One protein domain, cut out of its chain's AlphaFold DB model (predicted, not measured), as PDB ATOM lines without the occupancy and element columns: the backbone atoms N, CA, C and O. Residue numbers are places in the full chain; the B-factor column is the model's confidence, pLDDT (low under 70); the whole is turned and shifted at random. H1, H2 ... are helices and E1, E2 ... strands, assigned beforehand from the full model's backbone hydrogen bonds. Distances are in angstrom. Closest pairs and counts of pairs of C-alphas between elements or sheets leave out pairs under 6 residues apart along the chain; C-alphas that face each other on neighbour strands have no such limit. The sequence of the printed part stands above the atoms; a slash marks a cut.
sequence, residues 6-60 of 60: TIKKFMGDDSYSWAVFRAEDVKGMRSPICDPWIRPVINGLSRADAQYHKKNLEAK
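This is residues 6 to 60 of the 60 residues of an uncharacterized protein of Euryarchaeota archaeon (UniProt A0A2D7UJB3). A small sheet of three strands has one helix, H1, over one face, along the strands, while the long unnamed stretch of residues 23 to 41 loops round on the side away from H1. The sheet, order E1 - E2 - E3, is antiparallel, a meander, each strand the antiparallel neighbour of the one before. The 55 printed residues, under half in named elements, run E1, E2, E3, H1, class mixed; the whole is compact, radius of gyration of the C-alphas 10.2 A, spans 28 by 24 by 15 A.

E2 is residues 18 to 22, 13.6 A; E1 is 6 to 9, from C-alpha 6 at (98.213, 168.262, 115.596); E3 is 42 to 45. H1 is 47 to 58, 16.6 A, ending at C-alpha 58 (92.901, 172.825, 122.781).

Hairpin E1 and E2 has N 8 and O 19 within hydrogen-bond range, 3.1 A; hairpin E2 and E3 has N 20 and O 42, 2.8 A. H1 is on the sheet, height 8.5 A, over E2, at 15 degrees on the local plane; only just not over E3, on which 2 of its C-alphas fall. The closest C-alphas of E2 and H1, Trp 18 and Arg 47, are 5.7 A apart. In H1 every O i to N i+4 pair is within hydrogen-bond range.

The C-alphas farthest apart, Asp 13 and Lys 60, are 29.0 A apart. The printed part has no cut; E2 to E3 is a long link. No printed residue is under 70 in pLDDT.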
ATOM      1  N   THR A   6      98.301 169.447 116.446       96.88
ATOM      2  CA  THR A   6      98.213 168.262 115.596       96.88
ATOM      3  C   THR A   6      99.054 167.139 116.169       96.88
ATOM      4  O   THR A   6      99.989 167.388 116.925       96.88
ATOM      5  N   ILE A   7      98.708 165.905 115.817       97.75
ATOM      6  CA  ILE A   7      99.479 164.729 116.207       97.75
ATOM      7  C   ILE A   7     100.155 164.138 114.982       97.75
ATOM      8  O   ILE A   7      99.534 163.962 113.930       97.75
ATOM      9  N   LYS A   8     101.442 163.845 115.111       97.44
ATOM     10  CA  LYS A   8     102.251 163.211 114.071       97.44
ATOM     11  C   LYS A   8     103.229 162.258 114.736       97.44
ATOM     12  O   LYS A   8     103.483 162.373 115.932       97.44
ATOM     13  N   LYS A   9     103.751 161.313 113.963       97.56
ATOM     14  CA  LYS A   9     104.845 160.475 114.440       97.56
ATOM     15  C   LYS A   9     106.157 161.255 114.377       97.56
ATOM     16  O   LYS A   9     106.316 162.075 113.471       97.56
ATOM     17  N   PHE A  10     107.041 161.035 115.338       97.50
ATOM     18  CA  PHE A  10     108.274 161.783 115.541       97.50
ATOM     19  C   PHE A  10     109.422 160.826 115.823       97.50
ATOM     20  O   PHE A  10     109.300 159.989 116.711       97.50
ATOM     21  N   MET A  11     110.524 160.974 115.085       94.69
ATOM     22  CA  MET A  11     111.754 160.188 115.272       94.69
ATOM     23  C   MET A  11     111.553 158.664 115.274       94.69
ATOM     24  O   MET A  11     112.317 157.929 115.890       94.69
ATOM     25  N   GLY A  12     110.527 158.179 114.578       94.31
ATOM     26  CA  GLY A  12     110.187 156.764 114.556       94.31
ATOM     27  C   GLY A  12     108.796 156.512 113.997       94.31
ATOM     28  O   GLY A  12     108.019 157.445 113.768       94.31
ATOM     29  N   ASP A  13     108.495 155.236 113.763       94.25
ATOM     30  CA  ASP A  13     107.191 154.777 113.284       94.25
ATOM     31  C   ASP A  13     106.526 153.743 114.212       94.25
ATOM     32  O   ASP A  13     105.560 153.086 113.831       94.25
ATOM     33  N   ASP A  14     106.991 153.604 115.451       95.19
ATOM     34  CA  ASP A  14     106.425 152.625 116.380       95.19
ATOM     35  C   ASP A  14     105.098 153.098 117.021       95.19
ATOM     36  O   ASP A  14     104.526 154.150 116.691       95.19
ATOM     37  N   SER A  15     104.560 152.272 117.923       93.69
ATOM     38  CA  SER A  15     103.314 152.544 118.642       93.69
ATOM     39  C   SER A  15     103.404 153.736 119.598       93.69
ATOM     40  O   SER A  15     102.364 154.335 119.870       93.69
ATOM     41  N   TYR A  16     104.608 154.086 120.062       95.31
ATOM     42  CA  TYR A  16     104.903 155.145 121.035       95.31
ATOM     43  C   TYR A  16     105.623 156.358 120.414       95.31
ATOM     44  O   TYR A  16     105.977 157.313 121.100       95.31
ATOM     45  N   SER A  17     105.798 156.366 119.093       96.81
ATOM     46  CA  SER A  17     106.445 157.444 118.345       96.81
ATOM     47  C   SER A  17     105.510 158.631 118.114       96.81
ATOM     48  O   SER A  17     105.846 159.530 117.346       96.81
ATOM     49  N   TRP A  18     104.307 158.661 118.702       98.19
ATOM     50  CA  TRP A  18     103.399 159.790 118.517       98.19
ATOM     51  C   TRP A  18     103.819 160.982 119.368       98.19
ATOM     52  O   TRP A  18     104.293 160.863 120.496       98.19
ATOM     53  N   ALA A  19     103.609 162.162 118.804       98.06
ATOM     54  CA  ALA A  19     103.901 163.423 119.445       98.06
ATOM     55  C   ALA A  19     102.834 164.464 119.094       98.06
ATOM     56  O   ALA A  19     102.171 164.385 118.052       98.06
ATOM     57  N   VAL A  20     102.667 165.443 119.979       97.94
ATOM     58  CA  VAL A  20     101.787 166.597 119.800       97.94
ATOM     59  C   VAL A  20     102.631 167.791 119.374       97.94
ATOM     60  O   VAL A  20     103.594 168.151 120.044       97.94
ATOM     61  N   PHE A  21     102.235 168.447 118.290       97.56
ATOM     62  CA  PHE A  21     102.893 169.627 117.733       97.56
ATOM     63  C   PHE A  21     101.924 170.801 117.683       97.56
ATOM     64  O   PHE A  21     100.707 170.606 117.565       97.56
ATOM     65  N   ARG A  22     102.450 172.029 117.684       95.75
ATOM     66  CA  ARG A  22     101.661 173.171 117.211       95.75
ATOM     67  C   ARG A  22     101.448 173.003 115.712       95.75
ATOM     68  O   ARG A  22     102.355 172.605 114.989       95.75
ATOM     69  N   ALA A  23     100.240 173.279 115.236       95.19
ATOM     70  CA  ALA A  23      99.899 173.054 113.834       95.19
ATOM     71  C   ALA A  23     100.715 173.932 112.866       95.19
ATOM     72  O   ALA A  23     100.890 173.549 111.714       95.19
ATOM     73  N   GLU A  24     101.193 175.090 113.327       94.38
ATOM     74  CA  GLU A  24     102.026 176.017 112.555       94.38
ATOM     75  C   GLU A  24     103.441 175.477 112.309       94.38
ATOM     76  O   GLU A  24     103.897 175.508 111.169       94.38
ATOM     77  N   ASP A  25     104.064 174.877 113.329       94.25
ATOM     78  CA  ASP A  25     105.448 174.380 113.280       94.25
ATOM     79  C   ASP A  25     105.630 173.228 112.285       94.25
ATOM     80  O   ASP A  25     106.713 173.012 111.754       94.25
ATOM     81  N   VAL A  26     104.561 172.468 112.032       95.56
ATOM     82  CA  VAL A  26     104.591 171.265 111.183       95.56
ATOM     83  C   VAL A  26     103.628 171.354 109.999       95.56
ATOM     84  O   VAL A  26     103.192 170.335 109.443       95.56
ATOM     85  N   LYS A  27     103.241 172.576 109.617       94.38
ATOM     86  CA  LYS A  27     102.333 172.813 108.492       94.38
ATOM     87  C   LYS A  27     102.979 172.318 107.195       94.38
ATOM     88  O   LYS A  27     104.070 172.734 106.836       94.38
ATOM     89  N   GLY A  28     102.289 171.428 106.481       94.44
ATOM     90  CA  GLY A  28     102.790 170.829 105.235       94.44
ATOM     91  C   GLY A  28     103.717 169.621 105.423       94.44
ATOM     92  O   GLY A  28     104.017 168.942 104.449       94.44
ATOM     93  N   MET A  29     104.113 169.286 106.655       95.31
ATOM     94  CA  MET A  29     104.967 168.124 106.912       95.31
ATOM     95  C   MET A  29     104.168 166.816 106.926       95.31
ATOM     96  O   MET A  29     103.054 166.749 107.460       95.31
ATOM     97  N   ARG A  30     104.753 165.734 106.403       93.62
ATOM     98  CA  ARG A  30     104.207 164.370 106.498       93.62
ATOM     99  C   ARG A  30     104.826 163.631 107.691       93.62
ATOM    100  O   ARG A  30     105.938 163.936 108.094       93.62
ATOM    101  N   SER A  31     104.082 162.693 108.276       92.44
ATOM    102  CA  SER A  31     104.595 161.798 109.323       92.44
ATOM    103  C   SER A  31     105.286 160.571 108.701       92.44
ATOM    104  O   SER A  31     104.787 160.104 107.672       92.44
ATOM    105  N   PRO A  32     106.313 159.988 109.347       95.19
ATOM    106  CA  PRO A  32     106.979 160.481 110.555       95.19
ATOM    107  C   PRO A  32     107.880 161.693 110.275       95.19
ATOM    108  O   PRO A  32     108.488 161.802 109.215       95.19
ATOM    109  N   ILE A  33     107.940 162.618 111.233       95.88
ATOM    110  CA  ILE A  33     108.847 163.767 111.201       95.88
ATOM    111  C   ILE A  33     110.170 163.327 111.830       95.88
ATOM    112  O   ILE A  33     110.227 163.070 113.032       95.88
ATOM    113  N   CYS A  34     111.222 163.255 111.017       93.81
ATOM    114  CA  CYS A  34     112.578 162.884 111.434       93.81
ATOM    115  C   CYS A  34     113.529 164.087 111.335       93.81
ATOM    116  O   CYS A  34     114.607 163.993 110.757       93.81
ATOM    117  N   ASP A  35     113.091 165.235 111.850       93.94
ATOM    118  CA  ASP A  35     113.858 166.480 111.867       93.94
ATOM    119  C   ASP A  35     114.170 166.867 113.327       93.94
ATOM    120  O   ASP A  35     113.230 167.097 114.096       93.94
ATOM    121  N   PRO A  36     115.453 166.924 113.741       89.69
ATOM    122  CA  PRO A  36     115.845 167.228 115.120       89.69
ATOM    123  C   PRO A  36     115.580 168.681 115.532       89.69
ATOM    124  O   PRO A  36     115.582 168.987 116.726       89.69
ATOM    125  N   TRP A  37     115.336 169.577 114.574       92.94
ATOM    126  CA  TRP A  37     115.032 170.980 114.845       92.94
ATOM    127  C   TRP A  37     113.558 171.203 115.183       92.94
ATOM    128  O   TRP A  37     113.219 172.193 115.836       92.94
ATOM    129  N   ILE A  38     112.680 170.270 114.802       94.25
ATOM    130  CA  ILE A  38     111.261 170.329 115.144       94.25
ATOM    131  C   ILE A  38     111.066 169.919 116.603       94.25
ATOM    132  O   ILE A  38     111.433 168.822 117.026       94.25
ATOM    133  N   ARG A  39     110.425 170.800 117.377       94.25
ATOM    134  CA  ARG A  39     110.169 170.588 118.805       94.25
ATOM    135  C   ARG A  39     108.702 170.246 119.052       94.25
ATOM    136  O   ARG A  39     107.861 171.148 119.036       94.25
ATOM    137  N   PRO A  40     108.361 168.970 119.295       96.62
ATOM    138  CA  PRO A  40     107.032 168.636 119.779       96.62
ATOM    139  C   PRO A  40     106.786 169.271 121.149       96.62
ATOM    140  O   PRO A  40     107.698 169.453 121.953       96.62
ATOM    141  N   VAL A  41     105.522 169.567 121.429       96.75
ATOM    142  CA  VAL A  41     105.065 169.992 122.757       96.75
ATOM    143  C   VAL A  41     105.146 168.818 123.736       96.75
ATOM    144  O   VAL A  41     105.497 169.013 124.893       96.75
ATOM    145  N   ILE A  42     104.814 167.609 123.265       96.81
ATOM    146  CA  ILE A  42     104.891 166.340 124.008       96.81
ATOM    147  C   ILE A  42     105.250 165.231 123.008       96.81
ATOM    148  O   ILE A  42     104.704 165.232 121.905       96.81
ATOM    149  N   ASN A  43     106.129 164.296 123.362       96.31
ATOM    150  CA  ASN A  43     106.530 163.152 122.530       96.31
ATOM    151  C   ASN A  43     106.589 161.849 123.346       96.31
ATOM    152  O   ASN A  43     106.326 161.867 124.547       96.31
ATOM    153  N   GLY A  44     106.888 160.726 122.682       96.00
ATOM    154  CA  GLY A  44     106.957 159.411 123.331       96.00
ATOM    155  C   GLY A  44     105.585 158.859 123.727       96.00
ATOM    156  O   GLY A  44     105.458 158.184 124.744       96.00
ATOM    157  N   LEU A  45     104.541 159.208 122.973       97.38
ATOM    158  CA  LEU A  45     103.157 158.882 123.294       97.38
ATOM    159  C   LEU A  45     102.625 157.743 122.434       97.38
ATOM    160  O   LEU A  45     102.961 157.615 121.253       97.38
ATOM    161  N   SER A  46     101.659 157.003 122.981       98.06
ATOM    162  CA  SER A  46     100.742 156.253 122.132       98.06
ATOM    163  C   SER A  46      99.870 157.205 121.303       98.06
ATOM    164  O   SER A  46      99.697 158.388 121.620       98.06
ATOM    165  N   ARG A  47      99.249 156.697 120.231       97.25
ATOM    166  CA  ARG A  47      98.301 157.499 119.438       97.25
ATOM    167  C   ARG A  47      97.133 158.016 120.287       97.25
ATOM    168  O   ARG A  47      96.680 159.141 120.069       97.25
ATOM    169  N   ALA A  48      96.633 157.190 121.208       97.81
ATOM    170  CA  ALA A  48      95.513 157.533 122.078       97.81
ATOM    171  C   ALA A  48      95.900 158.656 123.049       97.81
ATOM    172  O   ALA A  48      95.187 159.659 123.134       97.81
ATOM    173  N   ASP A  49      97.074 158.548 123.673       98.06
ATOM    174  CA  ASP A  49      97.587 159.572 124.588       98.06
ATOM    175  C   ASP A  49      97.827 160.891 123.854       98.06
ATOM    176  O   ASP A  49      97.413 161.954 124.318       98.06
ATOM    177  N   ALA A  50      98.407 160.844 122.651       97.88
ATOM    178  CA  ALA A  50      98.603 162.034 121.829       97.88
ATOM    179  C   ALA A  50      97.272 162.737 121.510       97.88
ATOM    180  O   ALA A  50      97.193 163.966 121.561       97.88
ATOM    181  N   GLN A  51      96.202 161.985 121.221       97.69
ATOM    182  CA  GLN A  51      94.869 162.570 121.032       97.69
ATOM    183  C   GLN A  51      94.298 163.170 122.320       97.69
ATOM    184  O   GLN A  51      93.728 164.262 122.266       97.69
ATOM    185  N   TYR A  52      94.443 162.484 123.454       97.62
ATOM    186  CA  TYR A  52      94.003 162.976 124.759       97.62
ATOM    187  C   TYR A  52      94.693 164.301 125.113       97.62
ATOM    188  O   TYR A  52      94.030 165.309 125.364       97.62
ATOM    189  N   HIS A  53      96.023 164.342 125.017       97.31
ATOM    190  CA  HIS A  53      96.804 165.544 125.283       97.31
ATOM    191  C   HIS A  53      96.488 166.678 124.310       97.31
ATOM    192  O   HIS A  53      96.342 167.821 124.744       97.31
ATOM    193  N   LYS A  54      96.328 166.381 123.013       96.50
ATOM    194  CA  LYS A  54      95.897 167.374 122.022       96.50
ATOM    195  C   LYS A  54      94.581 168.036 122.451       96.50
ATOM    196  O   LYS A  54      94.514 169.261 122.493       96.50
ATOM    197  N   LYS A  55      93.555 167.245 122.789       95.81
ATOM    198  CA  LYS A  55      92.245 167.769 123.219       95.81
ATOM    199  C   LYS A  55      92.366 168.636 124.473       95.81
ATOM    200  O   LYS A  55      91.812 169.728 124.507       95.81
ATOM    201  N   ASN A  56      93.136 168.189 125.463       95.19
ATOM    202  CA  ASN A  56      93.369 168.955 126.689       95.19
ATOM    203  C   ASN A  56      94.095 170.284 126.435       95.19
ATOM    204  O   ASN A  56      93.815 171.269 127.111       95.19
ATOM    205  N   LEU A  57      95.026 170.324 125.479       94.12
ATOM    206  CA  LEU A  57      95.726 171.550 125.090       94.12
ATOM    207  C   LEU A  57      94.828 172.518 124.312       94.12
ATOM    208  O   LEU A  57      95.004 173.723 124.440       94.12
ATOM    209  N   GLU A  58      93.878 172.010 123.522       92.75
ATOM    210  CA  GLU A  58      92.901 172.825 122.781       92.75
ATOM    211  C   GLU A  58      91.745 173.339 123.659       92.75
ATOM    212  O   GLU A  58      91.068 174.295 123.277       92.75
ATOM    213  N   ALA A  59      91.511 172.706 124.812       90.44
ATOM    214  CA  ALA A  59      90.515 173.121 125.800       90.44
ATOM    215  C   ALA A  59      91.006 174.239 126.741       90.44
ATOM    216  O   ALA A  59      90.185 174.839 127.434       90.44
ATOM    217  N   LYS A  60      92.320 174.501 126.771       75.94
ATOM    218  CA  LYS A  60      92.953 175.605 127.509       75.94
ATOM    219  C   LYS A  60      93.020 176.871 126.657       75.94
ATOM    220  O   LYS A  60      92.841 177.959 127.241       75.94
TER     221      LYS A  60